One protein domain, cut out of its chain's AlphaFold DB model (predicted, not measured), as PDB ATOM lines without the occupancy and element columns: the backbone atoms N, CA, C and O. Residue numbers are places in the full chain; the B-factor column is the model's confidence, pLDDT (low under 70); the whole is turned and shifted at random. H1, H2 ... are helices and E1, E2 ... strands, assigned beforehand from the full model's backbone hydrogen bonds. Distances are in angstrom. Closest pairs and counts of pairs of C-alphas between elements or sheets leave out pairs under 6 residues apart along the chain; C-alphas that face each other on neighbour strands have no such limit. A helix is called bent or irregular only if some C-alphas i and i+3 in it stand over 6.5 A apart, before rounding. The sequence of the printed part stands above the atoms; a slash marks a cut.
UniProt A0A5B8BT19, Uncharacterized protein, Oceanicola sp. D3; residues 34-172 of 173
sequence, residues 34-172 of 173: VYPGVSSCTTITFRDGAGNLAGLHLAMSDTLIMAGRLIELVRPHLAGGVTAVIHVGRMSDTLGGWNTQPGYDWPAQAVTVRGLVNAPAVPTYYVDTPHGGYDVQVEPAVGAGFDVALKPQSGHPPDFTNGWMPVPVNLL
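Overview. This is residues 34 to 172 of the 173 residues of an uncharacterized protein of Oceanicola sp. D3 (UniProt A0A5B8BT19). Two twisted four-stranded sheets, E3 E2 E4 E5 and E1 E6 E7 E8, lie face to face as a sandwich with their strands nearly aligned. H1 and H2 cover the other face of the first sheet, H1 along its E3 side and H2 slantwise over E4. The 139 printed residues hold two named helices and eight strands, in the order E1 E2 E3 H1 E4 H2 E5 E6 E7 E8; the class is mixed, helices and strands. The first sheet is mixed and the second antiparallel. The whole is compact, with a radius of gyration of the C-alphas of 14.1 A and spans of 36 by 36 by 25 A.

Arrangement. One strongly twisted sheet runs E3 (residues 53 to 58), E2 (42 to 48), E4 (82 to 89), E5 (124 to 128). The hairpin E2 and E3 is antiparallel, with N 46 and O 54 at 2.7 A; E2 and E4 are antiparallel, with N 43 and O 88 at 2.8 A; E4 and E5 are parallel, with N 125 and O 85 at 2.8 A. H1 (64 to 78) is on this sheet at a height of 7.8 A, along E3 at 11 degrees on the local plane; the closest C-alphas of H1 and E3 are those of His 77 and Ala 54, 6.3 A apart, and the closest of H1 and E2 are those of Leu 78 and Asp 48, 5.5 A apart. H2 (106 to 116) is on it at 9.2 A, slantwise to E4 at 42 degrees on the local plane. E3, H1, E4 form a split strand-helix-strand unit, with E2 between its strands, and E4, H2, E5 an unsplit one; both crossovers are right-handed. Every O i to N i+4 pair is within hydrogen-bond range in H2, and 9 of 11 in H1, which is irregular: C-alphas 73 and 76 are 7.1 A apart. The other sheet runs E1 (34 to 38), E6 (134 to 140), E7 (146 to 152), E8 (165 to 167). N 35 and O 136 are 2.8 A apart, N 135 and O 151 2.8 A, N 165 and O 150 2.8 A. E6, E7 and E8 form a meander, each strand the antiparallel neighbour of the one before. The sandwich's facing parts are 10.1 A centre to centre.

Along the chain. E1 begins at C-alpha 34 (224.385, 274.376, 274.270), and E8 ends at C-alpha 167 (231.682, 262.987, 279.552). From first to last C-alpha, E4 measures 20.6 A, E7 19.9 A, E2 19.6 A, E6 19.5 A and H1 19.4 A.

Size, cuts and confidence. The C-alphas of Pro 102 and Thr 161, the two farthest apart, are 38.7 A from each other. The printed part has no cut. The links E4 to H2 and E7 to E8 are long. Residues under 70 in pLDDT include 92 to 103 and 154 to 161.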
ATOM      1  N   VAL A  34     225.294 275.535 274.288       79.62
ATOM      2  CA  VAL A  34     224.385 274.376 274.270       79.62
ATOM      3  C   VAL A  34     223.919 274.076 272.851       79.62
ATOM      4  O   VAL A  34     223.213 274.872 272.233       79.62
ATOM      5  N   TYR A  35     224.271 272.895 272.352       79.56
ATOM      6  CA  TYR A  35     223.833 272.369 271.067       79.56
ATOM      7  C   TYR A  35     222.672 271.393 271.273       79.56
ATOM      8  O   TYR A  35     222.897 270.283 271.760       79.56
ATOM      9  N   PRO A  36     221.431 271.766 270.928       75.44
ATOM     10  CA  PRO A  36     220.294 270.879 271.113       75.44
ATOM     11  C   PRO A  36     220.249 269.765 270.067       75.44
ATOM     12  O   PRO A  36     220.547 270.001 268.894       75.44
ATOM     13  N   GLY A  37     219.781 268.586 270.477       73.88
ATOM     14  CA  GLY A  37     219.327 267.533 269.565       73.88
ATOM     15  C   GLY A  37     220.368 267.034 268.559       73.88
ATOM     16  O   GLY A  37     220.024 266.738 267.413       73.88
ATOM     17  N   VAL A  38     221.633 266.920 268.966       77.38
ATOM     18  CA  VAL A  38     222.713 266.345 268.156       77.38
ATOM     19  C   VAL A  38     222.359 264.893 267.832       77.38
ATOM     20  O   VAL A  38     222.394 264.028 268.706       77.38
ATOM     21  N   SER A  39     221.925 264.639 266.594       63.34
ATOM     22  CA  SER A  39     221.383 263.353 266.131       63.34
ATOM     23  C   SER A  39     222.394 262.507 265.355       63.34
ATOM     24  O   SER A  39     222.672 261.370 265.710       63.34
ATOM     25  N   SER A  40     223.010 263.072 264.333       64.56
ATOM     26  CA  SER A  40     224.030 262.392 263.518       64.56
ATOM     27  C   SER A  40     224.916 263.429 262.836       64.56
ATOM     28  O   SER A  40     225.246 263.370 261.656       64.56
ATOM     29  N   CYS A  41     225.230 264.455 263.607       70.81
ATOM     30  CA  CYS A  41     225.833 265.702 263.191       70.81
ATOM     31  C   CYS A  41     227.019 266.009 264.097       70.81
ATOM     32  O   CYS A  41     227.175 265.415 265.163       70.81
ATOM     33  N   THR A  42     227.886 266.902 263.633       81.00
ATOM     34  CA  THR A  42     229.083 267.305 264.375       81.00
ATOM     35  C   THR A  42     228.925 268.738 264.809       81.00
ATOM     36  O   THR A  42     228.772 269.630 263.978       81.00
ATOM     37  N   THR A  43     228.984 268.986 266.104       82.81
ATOM     38  CA  THR A  43     229.170 270.330 266.625       82.81
ATOM     39  C   THR A  43     230.656 270.578 266.804       82.81
ATOM     40  O   THR A  43     231.427 269.681 267.142       82.81
ATOM     41  N   ILE A  44     231.069 271.799 266.505       86.38
ATOM     42  CA  ILE A  44     232.446 272.244 266.633       86.38
ATOM     43  C   ILE A  44     232.430 273.434 267.580       86.38
ATOM     44  O   ILE A  44     231.682 274.389 267.360       86.38
ATOM     45  N   THR A  45     233.250 273.376 268.621       87.56
ATOM     46  CA  THR A  45     233.503 274.499 269.524       87.56
ATOM     47  C   THR A  45     234.968 274.907 269.436       87.56
ATOM     48  O   THR A  45     235.866 274.076 269.331       87.56
ATOM     49  N   PHE A  46     235.202 276.208 269.506       85.44
ATOM     50  CA  PHE A  46     236.494 276.863 269.528       85.44
ATOM     51  C   PHE A  46     236.662 277.568 270.866       85.44
ATOM     52  O   PHE A  46     235.709 278.156 271.380       85.44
ATOM     53  N   ARG A  47     237.885 277.558 271.390       85.00
ATOM     54  CA  ARG A  47     238.305 278.431 272.489       85.00
ATOM     55  C   ARG A  47     239.339 279.406 271.963       85.00
ATOM     56  O   ARG A  47     240.267 278.971 271.281       85.00
ATOM     57  N   ASP A  48     239.194 280.694 272.253       82.31
ATOM     58  CA  ASP A  48     240.170 281.705 271.844       82.31
ATOM     59  C   ASP A  48     241.227 281.992 272.936       82.31
ATOM     60  O   ASP A  48     241.173 281.446 274.043       82.31
ATOM     61  N   GLY A  49     242.225 282.826 272.629       77.12
ATOM     62  CA  GLY A  49     243.275 283.244 273.565       77.12
ATOM     63  C   GLY A  49     242.797 284.140 274.712       77.12
ATOM     64  O   GLY A  49     243.531 284.319 275.682       77.12
ATOM     65  N   ALA A  50     241.573 284.667 274.639       76.69
ATOM     66  CA  ALA A  50     240.916 285.393 275.722       76.69
ATOM     67  C   ALA A  50     240.021 284.480 276.585       76.69
ATOM     68  O   ALA A  50     239.480 284.925 277.595       76.69
ATOM     69  N   GLY A  51     239.900 283.196 276.228       74.44
ATOM     70  CA  GLY A  51     239.065 282.221 276.923       74.44
ATOM     71  C   GLY A  51     237.595 282.245 276.504       74.44
ATOM     72  O   GLY A  51     236.799 281.535 277.114       74.44
ATOM     73  N   ASN A  52     237.238 283.012 275.472       75.44
ATOM     74  CA  ASN A  52     235.893 283.010 274.918       75.44
ATOM     75  C   ASN A  52     235.637 281.711 274.158       75.44
ATOM     76  O   ASN A  52     236.553 281.111 273.583       75.44
ATOM     77  N   LEU A  53     234.367 281.320 274.124       78.38
ATOM     78  CA  LEU A  53     233.896 280.215 273.312       78.38
ATOM     79  C   LEU A  53     233.171 280.727 272.073       78.38
ATOM     80  O   LEU A  53     232.440 281.714 272.119       78.38
ATOM     81  N   ALA A  54     233.352 280.012 270.971       79.25
ATOM     82  CA  ALA A  54     232.539 280.151 269.776       79.25
ATOM     83  C   ALA A  54     232.222 278.759 269.249       79.25
ATOM     84  O   ALA A  54     233.023 277.841 269.392       79.25
ATOM     85  N   GLY A  55     231.072 278.580 268.619       79.62
ATOM     86  CA  GLY A  55     230.656 277.262 268.177       79.62
ATOM     87  C   GLY A  55     229.817 277.303 266.923       79.62
ATOM     88  O   GLY A  55     229.263 278.344 266.589       79.62
ATOM     89  N   LEU A  56     229.750 276.165 266.237       79.44
ATOM     90  CA  LEU A  56     228.856 275.916 265.115       79.44
ATOM     91  C   LEU A  56     228.428 274.451 265.087       79.44
ATOM     92  O   LEU A  56     229.093 273.583 265.644       79.44
ATOM     93  N   HIS A  57     227.297 274.178 264.456       77.50
ATOM     94  CA  HIS A  57     226.726 272.843 264.339       77.50
ATOM     95  C   HIS A  57     226.620 272.503 262.857       77.50
ATOM     96  O   HIS A  57     225.992 273.248 262.109       77.50
ATOM     97  N   LEU A  58     227.285 271.425 262.445       76.44
ATOM     98  CA  LEU A  58     227.265 270.905 261.086       76.44
ATOM     99  C   LEU A  58     226.284 269.743 261.012       76.44
ATOM    100  O   LEU A  58     226.535 268.657 261.545       76.44
ATOM    101  N   ALA A  59     225.159 269.996 260.357       72.69
ATOM    102  CA  ALA A  59     224.158 268.997 260.051       72.69
ATOM    103  C   ALA A  59     224.671 268.030 258.978       72.69
ATOM    104  O   ALA A  59     225.606 268.315 258.228       72.69
ATOM    105  N   MET A  60     223.995 266.890 258.851       68.56
ATOM    106  CA  MET A  60     224.272 265.937 257.779       68.56
ATOM    107  C   MET A  60     224.266 266.625 256.403       68.56
ATOM    108  O   MET A  60     225.187 266.456 255.619       68.56
ATOM    109  N   SER A  61     223.300 267.489 256.100       69.94
ATOM    110  CA  SER A  61     223.214 268.137 254.783       69.94
ATOM    111  C   SER A  61     224.315 269.165 254.468       69.94
ATOM    112  O   SER A  61     224.330 269.687 253.351       69.94
ATOM    113  N   ASP A  62     225.203 269.491 255.410       75.19
ATOM    114  CA  ASP A  62     226.198 270.539 255.206       75.19
ATOM    115  C   ASP A  62     227.359 270.103 254.299       75.19
ATOM    116  O   ASP A  62     227.842 268.971 254.312       75.19
ATOM    117  N   THR A  63     227.832 271.056 253.493       75.00
ATOM    118  CA  THR A  63     228.978 270.896 252.583       75.00
ATOM    119  C   THR A  63     230.211 271.629 253.113       75.00
ATOM    120  O   THR A  63     230.092 272.539 253.932       75.00
ATOM    121  N   LEU A  64     231.405 271.336 252.577       78.31
ATOM    122  CA  LEU A  64     232.635 272.087 252.893       78.31
ATOM    123  C   LEU A  64     232.497 273.596 252.663       78.31
ATOM    124  O   LEU A  64     232.991 274.399 253.450       78.31
ATOM    125  N   ILE A  65     231.762 273.988 251.624       80.62
ATOM    126  CA  ILE A  65     231.483 275.396 251.335       80.62
ATOM    127  C   ILE A  65     230.613 276.016 252.440       80.62
ATOM    128  O   ILE A  65     230.853 277.153 252.842       80.62
ATOM    129  N   MET A  66     229.611 275.286 252.944       77.38
ATOM    130  CA  MET A  66     228.761 275.744 254.050       77.38
ATOM    131  C   MET A  66     229.558 275.854 255.353       77.38
ATOM    132  O   MET A  66     229.483 276.891 256.006       77.38
ATOM    133  N   ALA A  67     230.389 274.858 255.670       78.00
ATOM    134  CA  ALA A  67     231.281 274.902 256.825       78.00
ATOM    135  C   ALA A  67     232.237 276.105 256.759       78.00
ATOM    136  O   ALA A  67     232.325 276.867 257.716       78.00
ATOM    137  N   GLY A  68     232.878 276.356 255.610       80.44
ATOM    138  CA  GLY A  68     233.738 277.530 255.420       80.44
ATOM    139  C   GLY A  68     232.999 278.855 255.638       80.44
ATOM    140  O   GLY A  68     233.510 279.746 256.310       80.44
ATOM    141  N   ARG A  69     231.757 278.972 255.153       80.25
ATOM    142  CA  ARG A  69     230.916 280.156 255.409       80.25
ATOM    143  C   ARG A  69     230.571 280.318 256.887       80.25
ATOM    144  O   ARG A  69     230.580 281.441 257.375       80.25
ATOM    145  N   LEU A  70     230.275 279.231 257.599       77.62
ATOM    146  CA  LEU A  70     230.032 279.269 259.045       77.62
ATOM    147  C   LEU A  70     231.298 279.658 259.821       77.62
ATOM    148  O   LEU A  70     231.205 280.413 260.784       77.62
ATOM    149  N   ILE A  71     232.478 279.225 259.365       80.12
ATOM    150  CA  ILE A  71     233.761 279.649 259.938       80.12
ATOM    151  C   ILE A  71     233.974 281.157 259.799       80.12
ATOM    152  O   ILE A  71     234.335 281.802 260.779       80.12
ATOM    153  N   GLU A  72     233.698 281.747 258.634       79.75
ATOM    154  CA  GLU A  72     233.777 283.209 258.471       79.75
ATOM    155  C   GLU A  72     232.856 283.963 259.433       79.75
ATOM    156  O   GLU A  72     233.189 285.053 259.892       79.75
ATOM    157  N   LEU A  73     231.712 283.371 259.768       74.56
ATOM    158  CA  LEU A  73     230.748 283.959 260.688       74.56
ATOM    159  C   LEU A  73     231.219 283.908 262.146       74.56
ATOM    160  O   LEU A  73     230.980 284.862 262.879       74.56
ATOM    161  N   VAL A  74     231.909 282.840 262.565       75.06
ATOM    162  CA  VAL A  74     232.493 282.762 263.918       75.06
ATOM    163  C   VAL A  74     233.843 283.475 264.023       75.06
ATOM    164  O   VAL A  74     234.249 283.830 265.123       75.06
ATOM    165  N   ARG A  75     234.539 283.733 262.904       76.50
ATOM    166  CA  ARG A  75     235.896 284.314 262.858       76.50
ATOM    167  C   ARG A  75     236.084 285.570 263.727       76.50
ATOM    168  O   ARG A  75     237.114 285.634 264.398       76.50
ATOM    169  N   PRO A  76     235.154 286.545 263.790       75.06
ATOM    170  CA  PRO A  76     235.301 287.701 264.680       75.06
ATOM    171  C   PRO A  76     235.409 287.323 266.167       75.06
ATOM    172  O   PRO A  76     236.112 287.993 266.916       75.06
ATOM    173  N   HIS A  77     234.778 286.221 266.576       73.12
ATOM    174  CA  HIS A  77     234.841 285.669 267.934       73.12
ATOM    175  C   HIS A  77     236.125 284.871 268.193       73.12
ATOM    176  O   HIS A  77     236.403 284.495 269.323       73.12
ATOM    177  N   LEU A  78     236.920 284.624 267.151       75.19
ATOM    178  CA  LEU A  78     238.217 283.950 267.222       75.19
ATOM    179  C   LEU A  78     239.384 284.948 267.173       75.19
ATOM    180  O   LEU A  78     240.535 284.534 267.035       75.19
ATOM    181  N   ALA A  79     239.118 286.260 267.256       71.19
ATOM    182  CA  ALA A  79     240.126 287.314 267.108       71.19
ATOM    183  C   ALA A  79     241.266 287.236 268.144       71.19
ATOM    184  O   ALA A  79     242.364 287.716 267.872       71.19
ATOM    185  N   GLY A  80     241.046 286.581 269.293       73.56
ATOM    186  CA  GLY A  80     242.087 286.256 270.277       73.56
ATOM    187  C   GLY A  80     243.026 285.109 269.871       73.56
ATOM    188  O   GLY A  80     243.899 284.741 270.651       73.56
ATOM    189  N   GLY A  81     242.848 284.535 268.677       83.94
ATOM    190  CA  GLY A  81     243.533 283.334 268.204       83.94
ATOM    191  C   GLY A  81     242.907 282.067 268.782       83.94
ATOM    192  O   GLY A  81     242.612 282.009 269.969       83.94
ATOM    193  N   VAL A  82     242.702 281.039 267.958       88.06
ATOM    194  CA  VAL A  82     242.183 279.747 268.432       88.06
ATOM    195  C   VAL A  82     243.252 279.060 269.280       88.06
ATOM    196  O   VAL A  82     244.404 278.962 268.866       88.06
ATOM    197  N   THR A  83     242.874 278.571 270.457       88.69
ATOM    198  CA  THR A  83     243.743 277.814 271.370       88.69
ATOM    199  C   THR A  83     243.347 276.348 271.475       88.69
ATOM    200  O   THR A  83     244.180 275.526 271.847       88.69
ATOM    201  N   ALA A  84     242.110 276.000 271.117       89.62
ATOM    202  CA  ALA A  84     241.651 274.622 271.028       89.62
ATOM    203  C   ALA A  84     240.393 274.496 270.158       89.62
ATOM    204  O   ALA A  84     239.612 275.445 270.037       89.62
ATOM    205  N   VAL A  85     240.188 273.301 269.603       89.81
ATOM    206  CA  VAL A  85     238.985 272.907 268.856       89.81
ATOM    207  C   VAL A  85     238.420 271.635 269.477       89.81
ATOM    208  O   VAL A  85     239.182 270.727 269.795       89.81
ATOM    209  N   ILE A  86     237.109 271.531 269.642       90.75
ATOM    210  CA  ILE A  86     236.452 270.301 270.090       90.75
ATOM    211  C   ILE A  86     235.314 269.932 269.147       90.75
ATOM    212  O   ILE A  86     234.492 270.774 268.791       90.75
ATOM    213  N   HIS A  87     235.296 268.665 268.747       89.31
ATOM    214  CA  HIS A  87     234.260 268.047 267.935       89.31
ATOM    215  C   HIS A  87     233.347 267.225 268.848       89.31
ATOM    216  O   HIS A  87     233.833 266.376 269.594       89.31
ATOM    217  N   VAL A  88     232.036 267.439 268.800       87.12
ATOM    218  CA  VAL A  88     231.079 266.612 269.546       87.12
ATOM    219  C   VAL A  88     230.010 266.082 268.608       87.12
ATOM    220  O   VAL A  88     229.444 266.826 267.812       87.12
ATOM    221  N   GLY A  89     229.719 264.789 268.692       83.81
ATOM    222  CA  GLY A  89     228.662 264.175 267.899       83.81
ATOM    223  C   GLY A  89     228.887 262.694 267.669       83.81
ATOM    224  O   GLY A  89     229.773 262.097 268.273       83.81
ATOM    225  N   ARG A  90     228.112 262.120 266.749       79.50
ATOM    226  CA  ARG A  90     228.230 260.717 266.342       79.50
ATOM    227  C   ARG A  90     228.591 260.614 264.865       79.50
ATOM    228  O   ARG A  90     227.839 261.069 264.001       79.50
ATOM    229  N   MET A  91     229.717 259.969 264.557       71.62
ATOM    230  CA  MET A  91     230.132 259.726 263.163       71.62
ATOM    231  C   MET A  91     229.759 258.365 262.603       71.62
ATOM    232  O   MET A  91     229.847 258.165 261.399       71.62
ATOM    233  N   SER A  92     229.373 257.412 263.447       64.56
ATOM    234  CA  SER A  92     229.157 256.037 262.995       64.56
ATOM    235  C   SER A  92     227.863 255.833 262.196       64.56
ATOM    236  O   SER A  92     227.629 254.722 261.726       64.56
ATOM    237  N   ASP A  93     226.994 256.842 262.085       56.47
ATOM    238  CA  ASP A  93     225.669 256.681 261.480       56.47
ATOM    239  C   ASP A  93     225.697 256.969 259.973       56.47
ATOM    240  O   ASP A  93     226.034 258.059 259.519       56.47
ATOM    241  N   THR A  94     225.290 255.975 259.182       53.28
ATOM    242  CA  THR A  94     225.354 255.952 257.709       53.28
ATOM    243  C   THR A  94     224.241 256.748 257.014       53.28
ATOM    244  O   THR A  94     223.916 256.470 255.861       53.28
ATOM    245  N   LEU A  95     223.616 257.716 257.685       53.97
ATOM    246  CA  LEU A  95     222.437 258.435 257.172       53.97
ATOM    247  C   LEU A  95     222.764 259.508 256.109       53.97
ATOM    248  O   LEU A  95     221.877 260.237 255.669       53.97
ATOM    249  N   GLY A  96     224.012 259.550 255.636       57.00
ATOM    250  CA  GLY A  96     224.521 260.554 254.705       57.00
ATOM    251  C   GLY A  96     224.957 261.834 255.422       57.00
ATOM    252  O   GLY A  96     224.560 262.091 256.552       57.00
ATOM    253  N   GLY A  97     225.781 262.648 254.759       57.44
ATOM    254  CA  GLY A  97     226.195 263.959 255.246       57.44
ATOM    255  C   GLY A  97     227.652 264.151 255.663       57.44
ATOM    256  O   GLY A  97     228.486 263.306 255.341       57.44
ATOM    257  N   TRP A  98     227.963 265.278 256.328       68.62
ATOM    258  CA  TRP A  98     229.328 265.697 256.719       68.62
ATOM    259  C   TRP A  98     230.166 264.568 257.343       68.62
ATOM    260  O   TRP A  98     231.315 264.380 256.969       68.62
ATOM    261  N   ASN A  99     229.570 263.763 258.222       61.28
ATOM    262  CA  ASN A  99     230.194 262.630 258.915       61.28
ATOM    263  C   ASN A  99     230.308 261.333 258.085       61.28
ATOM    264  O   ASN A  99     230.946 260.382 258.524       61.28
ATOM    265  N   THR A 100     229.691 261.269 256.903       60.22
ATOM    266  CA  THR A 100     229.701 260.081 256.023       60.22
ATOM    267  C   THR A 100     230.540 260.265 254.759       60.22
ATOM    268  O   THR A 100     230.703 259.322 253.982       60.22
ATOM    269  N   GLN A 101     231.072 261.468 254.523       66.94
ATOM    270  CA  GLN A 101     231.975 261.703 253.402       66.94
ATOM    271  C   GLN A 101     233.307 260.972 253.654       66.94
ATOM    272  O   GLN A 101     233.847 261.049 254.761       66.94
ATOM    273  N   PRO A 102     233.871 260.268 252.652       63.22
ATOM    274  CA  PRO A 102     235.187 259.650 252.787       63.22
ATOM    275  C   PRO A 102     236.232 260.678 253.235       63.22
ATOM    276  O   PRO A 102     236.364 261.733 252.615       63.22
ATOM    277  N   GLY A 103     236.965 260.373 254.308       61.81
ATOM    278  CA  GLY A 103     237.938 261.303 254.887       61.81
ATOM    279  C   GLY A 103     237.321 262.417 255.737       61.81
ATOM    280  O   GLY A 103     237.923 263.474 255.859       61.81
ATOM    281  N   TYR A 104     236.138 262.203 256.314       71.38
ATOM    282  CA  TYR A 104     235.547 263.097 257.314       71.38
ATOM    283  C   TYR A 104     235.221 262.348 258.614       71.38
ATOM    284  O   TYR A 104     234.165 262.553 259.212       71.38
ATOM    285  N   ASP A 105     236.161 261.512 259.073       79.62
ATOM    286  CA  ASP A 105     236.242 261.125 260.482       79.62
ATOM    287  C   ASP A 105     236.803 262.285 261.345       79.62
ATOM    288  O   ASP A 105     237.227 263.309 260.811       79.62
ATOM    289  N   TRP A 106     236.815 262.177 262.677       86.06
ATOM    290  CA  TRP A 106     237.306 263.231 263.575       86.06
ATOM    291  C   TRP A 106     238.750 263.633 263.255       86.06
ATOM    292  O   TRP A 106     238.980 264.835 263.112       86.06
ATOM    293  N   PRO A 107     239.712 262.702 263.068       87.06
ATOM    294  CA  PRO A 107     241.059 263.055 262.618       87.06
ATOM    295  C   PRO A 107     241.090 263.892 261.332       87.06
ATOM    296  O   PRO A 107     241.766 264.921 261.269       87.06
ATOM    297  N   ALA A 108     240.345 263.501 260.302       85.00
ATOM    298  CA  ALA A 108     240.369 264.207 259.029       85.00
ATOM    299  C   ALA A 108     239.580 265.533 259.069       85.00
ATOM    300  O   ALA A 108     240.017 266.544 258.508       85.00
ATOM    301  N   GLN A 109     238.477 265.588 259.820       84.19
ATOM    302  CA  GLN A 109     237.760 266.830 260.114       84.19
ATOM    303  C   GLN A 109     238.640 267.823 260.869       84.19
ATOM    304  O   GLN A 109     238.625 269.009 260.545       84.19
ATOM    305  N   ALA A 110     239.443 267.355 261.826       87.94
ATOM    306  CA  ALA A 110     240.383 268.190 262.559       87.94
ATOM    307  C   ALA A 110     241.405 268.850 261.624       87.94
ATOM    308  O   ALA A 110     241.729 270.026 261.784       87.94
ATOM    309  N   VAL A 111     241.918 268.125 260.622       87.94
ATOM    310  CA  VAL A 111     242.809 268.702 259.598       87.94
ATOM    311  C   VAL A 111     242.085 269.795 258.806       87.94
ATOM    312  O   VAL A 111     242.599 270.910 258.687       87.94
ATOM    313  N   THR A 112     240.874 269.512 258.324       87.50
ATOM    314  CA  THR A 112     240.070 270.466 257.547       87.50
ATOM    315  C   THR A 112     239.734 271.729 258.342       87.50
ATOM    316  O   THR A 112     239.979 272.840 257.867       87.50
ATOM    317  N   VAL A 113     239.212 271.586 259.564       87.56
ATOM    318  CA  VAL A 113     238.819 272.716 260.419       87.56
ATOM    319  C   VAL A 113     240.020 273.598 260.734       87.56
ATOM    320  O   VAL A 113     239.934 274.814 260.559       87.56
ATOM    321  N   ARG A 114     241.161 273.008 261.113       89.56
ATOM    322  CA  ARG A 114     242.397 273.760 261.373       89.56
ATOM    323  C   ARG A 114     242.861 274.568 260.162       89.56
ATOM    324  O   ARG A 114     243.343 275.686 260.339       89.56
ATOM    325  N   GLY A 115     242.686 274.039 258.950       88.81
ATOM    326  CA  GLY A 115     242.935 274.780 257.713       88.81
ATOM    327  C   GLY A 115     242.006 275.986 257.549       88.81
ATOM    328  O   GLY A 115     242.473 277.084 257.255       88.81
ATOM    329  N   LEU A 116     240.704 275.815 257.803       87.75
ATOM    330  CA  LEU A 116     239.701 276.880 257.655       87.75
ATOM    331  C   LEU A 116     239.898 278.043 258.645       87.75
ATOM    332  O   LEU A 116     239.738 279.207 258.268       87.75
ATOM    333  N   VAL A 117     240.274 277.751 259.896       87.56
ATOM    334  CA  VAL A 117     240.530 278.783 260.925       87.56
ATOM    335  C   VAL A 117     241.984 279.265 260.973       87.56
ATOM    336  O   VAL A 117     242.312 280.106 261.804       87.56
ATOM    337  N   ASN A 118     242.855 278.767 260.085       88.25
ATOM    338  CA  ASN A 118     244.295 279.050 260.072       88.25
ATOM    339  C   ASN A 118     244.988 278.759 261.422       88.25
ATOM    340  O   ASN A 118     245.769 279.565 261.927       88.25
ATOM    341  N   ALA A 119     244.689 277.601 262.018       87.75
ATOM    342  CA  ALA A 119     245.202 277.182 263.324       87.75
ATOM    343  C   ALA A 119     245.772 275.741 263.305       87.75
ATOM    344  O   ALA A 119     245.325 274.886 264.064       87.75
ATOM    345  N   PRO A 120     246.762 275.415 262.450       86.50
ATOM    346  CA  PRO A 120     247.246 274.038 262.252       86.50
ATOM    347  C   PRO A 120     247.855 273.368 263.495       86.50
ATOM    348  O   PRO A 120     247.876 272.140 263.569       86.50
ATOM    349  N   ALA A 121     248.326 274.145 264.472       88.44
ATOM    350  CA  ALA A 121     249.031 273.640 265.651       88.44
ATOM    351  C   ALA A 121     248.158 273.506 266.913       88.44
ATOM    352  O   ALA A 121     248.663 273.075 267.947       88.44
ATOM    353  N   VAL A 122     246.880 273.898 266.867       89.75
ATOM    354  CA  VAL A 122     246.036 273.872 268.072       89.75
ATOM    355  C   VAL A 122     245.591 272.446 268.392       89.75
ATOM    356  O   VAL A 122     245.282 271.683 267.467       89.75
ATOM    357  N   PRO A 123     245.522 272.069 269.680       91.38
ATOM    358  CA  PRO A 123     244.979 270.783 270.080       91.38
ATOM    359  C   PRO A 123     243.530 270.656 269.613       91.38
ATOM    360  O   PRO A 123     242.735 271.597 269.715       91.38
ATOM    361  N   THR A 124     243.201 269.473 269.101       91.25
ATOM    362  CA  THR A 124     241.838 269.127 268.713       91.25
ATOM    363  C   THR A 124     241.344 267.982 269.575       91.25
ATOM    364  O   THR A 124     242.066 267.014 269.804       91.25
ATOM    365  N   TYR A 125     240.117 268.098 270.053       91.69
ATOM    366  CA  TYR A 125     239.481 267.125 270.920       91.69
ATOM    367  C   TYR A 125     238.231 266.553 270.276       91.69
ATOM    368  O   TYR A 125     237.657 267.149 269.362       91.69
ATOM    369  N   TYR A 126     237.775 265.425 270.804       90.81
ATOM    370  CA  TYR A 126     236.511 264.840 270.422       90.81
ATOM    371  C   TYR A 126     235.731 264.240 271.590       90.81
ATOM    372  O   TYR A 126     236.295 263.746 272.572       90.81
ATOM    373  N   VAL A 127     234.411 264.244 271.427       90.62
ATOM    374  CA  VAL A 127     233.438 263.566 272.282       90.62
ATOM    375  C   VAL A 127     232.458 262.825 271.378       90.62
ATOM    376  O   VAL A 127     231.808 263.433 270.529       90.62
ATOM    377  N   ASP A 128     232.363 261.510 271.559       87.19
ATOM    378  CA  ASP A 128     231.402 260.676 270.837       87.19
ATOM    379  C   ASP A 128     230.066 260.645 271.589       87.19
ATOM    380  O   ASP A 128     230.037 260.398 272.800       87.19
ATOM    381  N   THR A 129     228.957 260.909 270.897       83.75
ATOM    382  CA  THR A 129     227.624 260.792 271.500       83.75
ATOM    383  C   THR A 129     227.115 259.352 271.355       83.75
ATOM    384  O   THR A 129     227.169 258.793 270.260       83.75
ATOM    385  N   PRO A 130     226.557 258.728 272.415       81.19
ATOM    386  CA  PRO A 130     226.144 257.317 272.369       81.19
ATOM    387  C   PRO A 130     225.155 256.981 271.239       81.19
ATOM    388  O   PRO A 130     225.177 255.893 270.659       81.19
ATOM    389  N   HIS A 131     224.262 257.919 270.932       75.31
ATOM    390  CA  HIS A 131     223.375 257.889 269.778       75.31
ATOM    391  C   HIS A 131     222.953 259.297 269.383       75.31
ATOM    392  O   HIS A 131     223.471 260.275 269.918       75.31
ATOM    393  N   GLY A 132     222.026 259.393 268.438       72.88
ATOM    394  CA  GLY A 132     221.413 260.657 268.094       72.88
ATOM    395  C   GLY A 132     220.352 261.148 269.065       72.88
ATOM    396  O   GLY A 132     219.694 260.349 269.718       72.88
ATOM    397  N   GLY A 133     220.163 262.463 269.138       76.06
ATOM    398  CA  GLY A 133     219.189 263.123 269.993       76.06
ATOM    399  C   GLY A 133     219.762 263.409 271.374       76.06
ATOM    400  O   GLY A 133     219.082 263.162 272.364       76.06
ATOM    401  N   TYR A 134     221.007 263.884 271.457       82.06
ATOM    402  CA  TYR A 134     221.562 264.430 272.697       82.06
ATOM    403  C   TYR A 134     221.673 265.945 272.614       82.06
ATOM    404  O   TYR A 134     222.174 266.490 271.636       82.06
ATOM    405  N   ASP A 135     221.271 266.621 273.680       82.69
ATOM    406  CA  ASP A 135     221.729 267.975 273.928       82.69
ATOM    407  C   ASP A 135     223.182 267.898 274.419       82.69
ATOM    408  O   ASP A 135     223.532 267.055 275.254       82.69
ATOM    409  N   VAL A 136     224.034 268.765 273.882       84.12
ATOM    410  CA  VAL A 136     225.454 268.869 274.227       84.12
ATOM    411  C   VAL A 136     225.691 270.217 274.875       84.12
ATOM    412  O   VAL A 136     225.381 271.245 274.283       84.12
ATOM    413  N   GLN A 137     226.290 270.218 276.055       87.25
ATOM    414  CA  GLN A 137     226.759 271.416 276.731       87.25
ATOM    415  C   GLN A 137     228.283 271.448 276.697       87.25
ATOM    416  O   GLN A 137     228.918 270.448 277.029       87.25
ATOM    417  N   VAL A 138     228.851 272.596 276.330       86.56
ATOM    418  CA  VAL A 138     230.294 272.846 276.348       86.56
ATOM    419  C   VAL A 138     230.577 274.091 277.181       86.56
ATOM    420  O   VAL A 138     230.067 275.178 276.905       86.56
ATOM    421  N   GLU A 139     231.406 273.916 278.201       84.12
ATOM    422  CA  GLU A 139     231.854 274.952 279.127       84.12
ATOM    423  C   GLU A 139     233.384 275.085 279.059       84.12
ATOM    424  O   GLU A 139     234.086 274.103 278.787       84.12
ATOM    425  N   PRO A 140     233.954 276.281 279.296       76.38
ATOM    426  CA  PRO A 140     235.384 276.392 279.531       76.38
ATOM    427  C   PRO A 140     235.723 275.621 280.809       76.38
ATOM    428  O   PRO A 140     235.179 275.925 281.869       76.38
ATOM    429  N   ALA A 141     236.637 274.655 280.726       74.44
ATOM    430  CA  ALA A 141     237.099 273.961 281.922       74.44
ATOM    431  C   ALA A 141     237.824 274.929 282.870       74.44
ATOM    432  O   ALA A 141     238.434 275.914 282.428       74.44
ATOM    433  N   VAL A 142     237.836 274.614 284.170       58.12
ATOM    434  CA  VAL A 142     238.691 275.293 285.160       58.12
ATOM    435  C   VAL A 142     240.160 274.953 284.853       58.12
ATOM    436  O   VAL A 142     240.736 274.024 285.409       58.12
ATOM    437  N   GLY A 143     240.759 275.676 283.901       62.03
ATOM    438  CA  GLY A 143     242.099 275.415 283.365       62.03
ATOM    439  C   GLY A 143     242.150 275.442 281.833       62.03
ATOM    440  O   GLY A 143     241.417 276.191 281.179       62.03
ATOM    441  N   ALA A 144     243.049 274.649 281.243       63.81
ATOM    442  CA  ALA A 144     243.118 274.443 279.796       63.81
ATOM    443  C   ALA A 144     242.124 273.347 279.366       63.81
ATOM    444  O   ALA A 144     242.067 272.300 280.004       63.81
ATOM    445  N   GLY A 145     241.369 273.577 278.285       76.19
ATOM    446  CA  GLY A 145     240.424 272.601 277.721       76.19
ATOM    447  C   GLY A 145     238.949 273.003 277.819       76.19
ATOM    448  O   GLY A 145     238.626 274.195 277.874       76.19
ATOM    449  N   PHE A 146     238.077 271.994 277.807       86.19
ATOM    450  CA  PHE A 146     236.618 272.111 277.800       86.19
ATOM    451  C   PHE A 146     236.011 271.081 278.749       86.19
ATOM    452  O   PHE A 146     236.478 269.943 278.781       86.19
ATOM    453  N   ASP A 147     234.950 271.467 279.445       89.56
ATOM    454  CA  ASP A 147     234.054 270.534 280.116       89.56
ATOM    455  C   ASP A 147     232.866 270.272 279.190       89.56
ATOM    456  O   ASP A 147     232.229 271.206 278.694       89.56
ATOM    457  N   VAL A 148     232.587 268.995 278.921       90.88
ATOM    458  CA  VAL A 148     231.454 268.586 278.086       90.88
ATOM    459  C   VAL A 148     230.501 267.734 278.895       90.88
ATOM    460  O   VAL A 148     230.905 266.801 279.592       90.88
ATOM    461  N   ALA A 149     229.215 268.038 278.768       91.44
ATOM    462  CA  ALA A 149     228.154 267.229 279.331       91.44
ATOM    463  C   ALA A 149     227.085 266.929 278.283       91.44
ATOM    464  O   ALA A 149     226.776 267.755 277.424       91.44
ATOM    465  N   LEU A 150     226.510 265.733 278.372       89.06
ATOM    466  CA  LEU A 150     225.449 265.263 277.491       89.06
ATOM    467  C   LEU A 150     224.147 265.103 278.266       89.06
ATOM    468  O   LEU A 150     224.151 264.738 279.443       89.06
ATOM    469  N   LYS A 151     223.025 265.305 277.587       86.94
ATOM    470  CA  LYS A 151     221.695 265.006 278.116       86.94
ATOM    471  C   LYS A 151     220.828 264.427 276.998       86.94
ATOM    472  O   LYS A 151     220.819 265.004 275.915       86.94
ATOM    473  N   PRO A 152     220.117 263.300 277.201       84.69
ATOM    474  CA  PRO A 152     219.136 262.841 276.221       84.69
ATOM    475  C   PRO A 152     218.138 263.962 275.924       84.69
ATOM    476  O   PRO A 152     217.612 264.572 276.857       84.69
ATOM    477  N   GLN A 153     217.895 264.245 274.646       75.25
ATOM    478  CA  GLN A 153     217.064 265.367 274.221       75.25
ATOM    479  C   GLN A 153     215.668 265.247 274.838       75.25
ATOM    480  O   GLN A 153     214.940 264.284 274.596       75.25
ATOM    481  N   SER A 154     215.274 266.249 275.626       63.00
ATOM    482  CA  SER A 154     213.998 266.260 276.354       63.00
ATOM    483  C   SER A 154     212.914 267.117 275.682       63.00
ATOM    484  O   SER A 154     211.972 267.553 276.339       63.00
ATOM    485  N   GLY A 155     213.036 267.371 274.376       55.88
ATOM    486  CA  GLY A 155     212.189 268.308 273.625       55.88
ATOM    487  C   GLY A 155     212.803 269.708 273.507       55.88
ATOM    488  O   GLY A 155     213.945 269.932 273.895       55.88
ATOM    489  N   HIS A 156     212.052 270.656 272.933       54.91
ATOM    490  CA  HIS A 156     212.484 272.049 272.764       54.91
ATOM    491  C   HIS A 156     211.623 272.995 273.614       54.91
ATOM    492  O   HIS A 156     210.394 272.895 273.539       54.91
ATOM    493  N   PRO A 157     212.210 273.960 274.352       57.19
ATOM    494  CA  PRO A 157     213.648 274.229 274.533       57.19
ATOM    495  C   PRO A 157     214.337 273.227 275.490       57.19
ATOM    496  O   PRO A 157     213.644 272.595 276.286       57.19
ATOM    497  N   PRO A 158     215.680 273.090 275.453       58.62
ATOM    498  CA  PRO A 158     216.411 272.216 276.365       58.62
ATOM    499  C   PRO A 158     216.275 272.710 277.806       58.62
ATOM    500  O   PRO A 158     216.259 273.913 278.081       58.62
ATOM    501  N   ASP A 159     216.196 271.770 278.743       65.44
ATOM    502  CA  ASP A 159     216.207 272.079 280.170       65.44
ATOM    503  C   ASP A 159     217.651 272.242 280.664       65.44
ATOM    504  O   ASP A 159     218.441 271.295 280.672       65.44
ATOM    505  N   PHE A 160     217.960 273.458 281.114       68.88
ATOM    506  CA  PHE A 160     219.282 273.895 281.558       68.88
ATOM    507  C   PHE A 160     219.606 273.567 283.021       68.88
ATOM    508  O   PHE A 160     220.713 273.868 283.465       68.88
ATOM    509  N   THR A 161     218.662 273.028 283.794       66.75
ATOM    510  CA  THR A 161     218.793 272.996 285.258       66.75
ATOM    511  C   THR A 161     219.278 271.664 285.810       66.75
ATOM    512  O   THR A 161     220.015 271.676 286.788       66.75
ATOM    513  N   ASN A 162     218.926 270.531 285.191       71.94
ATOM    514  CA  ASN A 162     219.232 269.198 285.723       71.94
ATOM    515  C   ASN A 162     219.475 268.159 284.614       71.94
ATOM    516  O   ASN A 162     219.097 268.364 283.464       71.94
ATOM    517  N   GLY A 163     220.068 267.011 284.964       82.56
ATOM    518  CA  GLY A 163     220.167 265.839 284.076       82.56
ATOM    519  C   GLY A 163     221.335 265.838 283.083       82.56
ATOM    520  O   GLY A 163     221.341 265.016 282.172       82.56
ATOM    521  N   TRP A 164     222.306 266.735 283.252       88.25
ATOM    522  CA  TRP A 164     223.551 266.742 282.482       88.25
ATOM    523  C   TRP A 164     224.522 265.687 283.009       88.25
ATOM    524  O   TRP A 164     224.784 265.613 284.210       88.25
ATOM    525  N   MET A 165     225.063 264.878 282.105       90.19
ATOM    526  CA  MET A 165     226.028 263.827 282.402       90.19
ATOM    527  C   MET A 165     227.401 264.250 281.875       90.19
ATOM    528  O   MET A 165     227.556 264.332 280.655       90.19
ATOM    529  N   PRO A 166     228.392 264.525 282.743       91.12
ATOM    530  CA  PRO A 166     229.751 264.818 282.304       91.12
ATOM    531  C   PRO A 166     230.320 263.658 281.489       91.12
ATOM    532  O   PRO A 166     230.128 262.492 281.845       91.12
ATOM    533  N   VAL A 167     231.038 263.979 280.417       91.06
ATOM    534  CA  VAL A 167     231.682 262.987 279.552       91.06
ATOM    535  C   VAL A 167     233.152 263.327 279.324       91.06
ATOM    536  O   VAL A 167     233.520 264.503 279.301       91.06
ATOM    537  N   PRO A 168     234.019 262.312 279.165       88.94
ATOM    538  CA  PRO A 168     235.431 262.546 278.916       88.94
ATOM    539  C   PRO A 168     235.646 263.195 277.546       88.94
ATOM    540  O   PRO A 168     235.119 262.737 276.532       88.94
ATOM    541  N   VAL A 169     236.478 264.234 277.532       90.19
ATOM    542  CA  VAL A 169     236.964 264.895 276.320       90.19
ATOM    543  C   VAL A 169     238.288 264.254 275.918       90.19
ATOM    544  O   VAL A 169     239.262 264.299 276.668       90.19
ATOM    545  N   ASN A 170     238.329 263.641 274.738       89.88
ATOM    546  CA  ASN A 170     239.491 262.886 274.276       89.88
ATOM    547  C   ASN A 170     240.321 263.728 273.310       89.88
ATOM    548  O   ASN A 170     239.769 264.410 272.451       89.88
ATOM    549  N   LEU A 171     241.647 263.681 273.424       90.19
ATOM    550  CA  LEU A 171     242.539 264.344 272.476       90.19
ATOM    551  C   LEU A 171     242.593 263.540 271.167       90.19
ATOM    552  O   LEU A 171     242.733 262.316 271.202       90.19
ATOM    553  N   LEU A 172     242.501 264.219 270.023       86.25
ATOM    554  CA  LEU A 172     242.828 263.615 268.735       86.25
ATOM    555  C   LEU A 172     244.352 263.605 268.537       86.25
ATOM    556  O   LEU A 172     244.986 264.632 268.800       86.25
TER     557      LEU A 172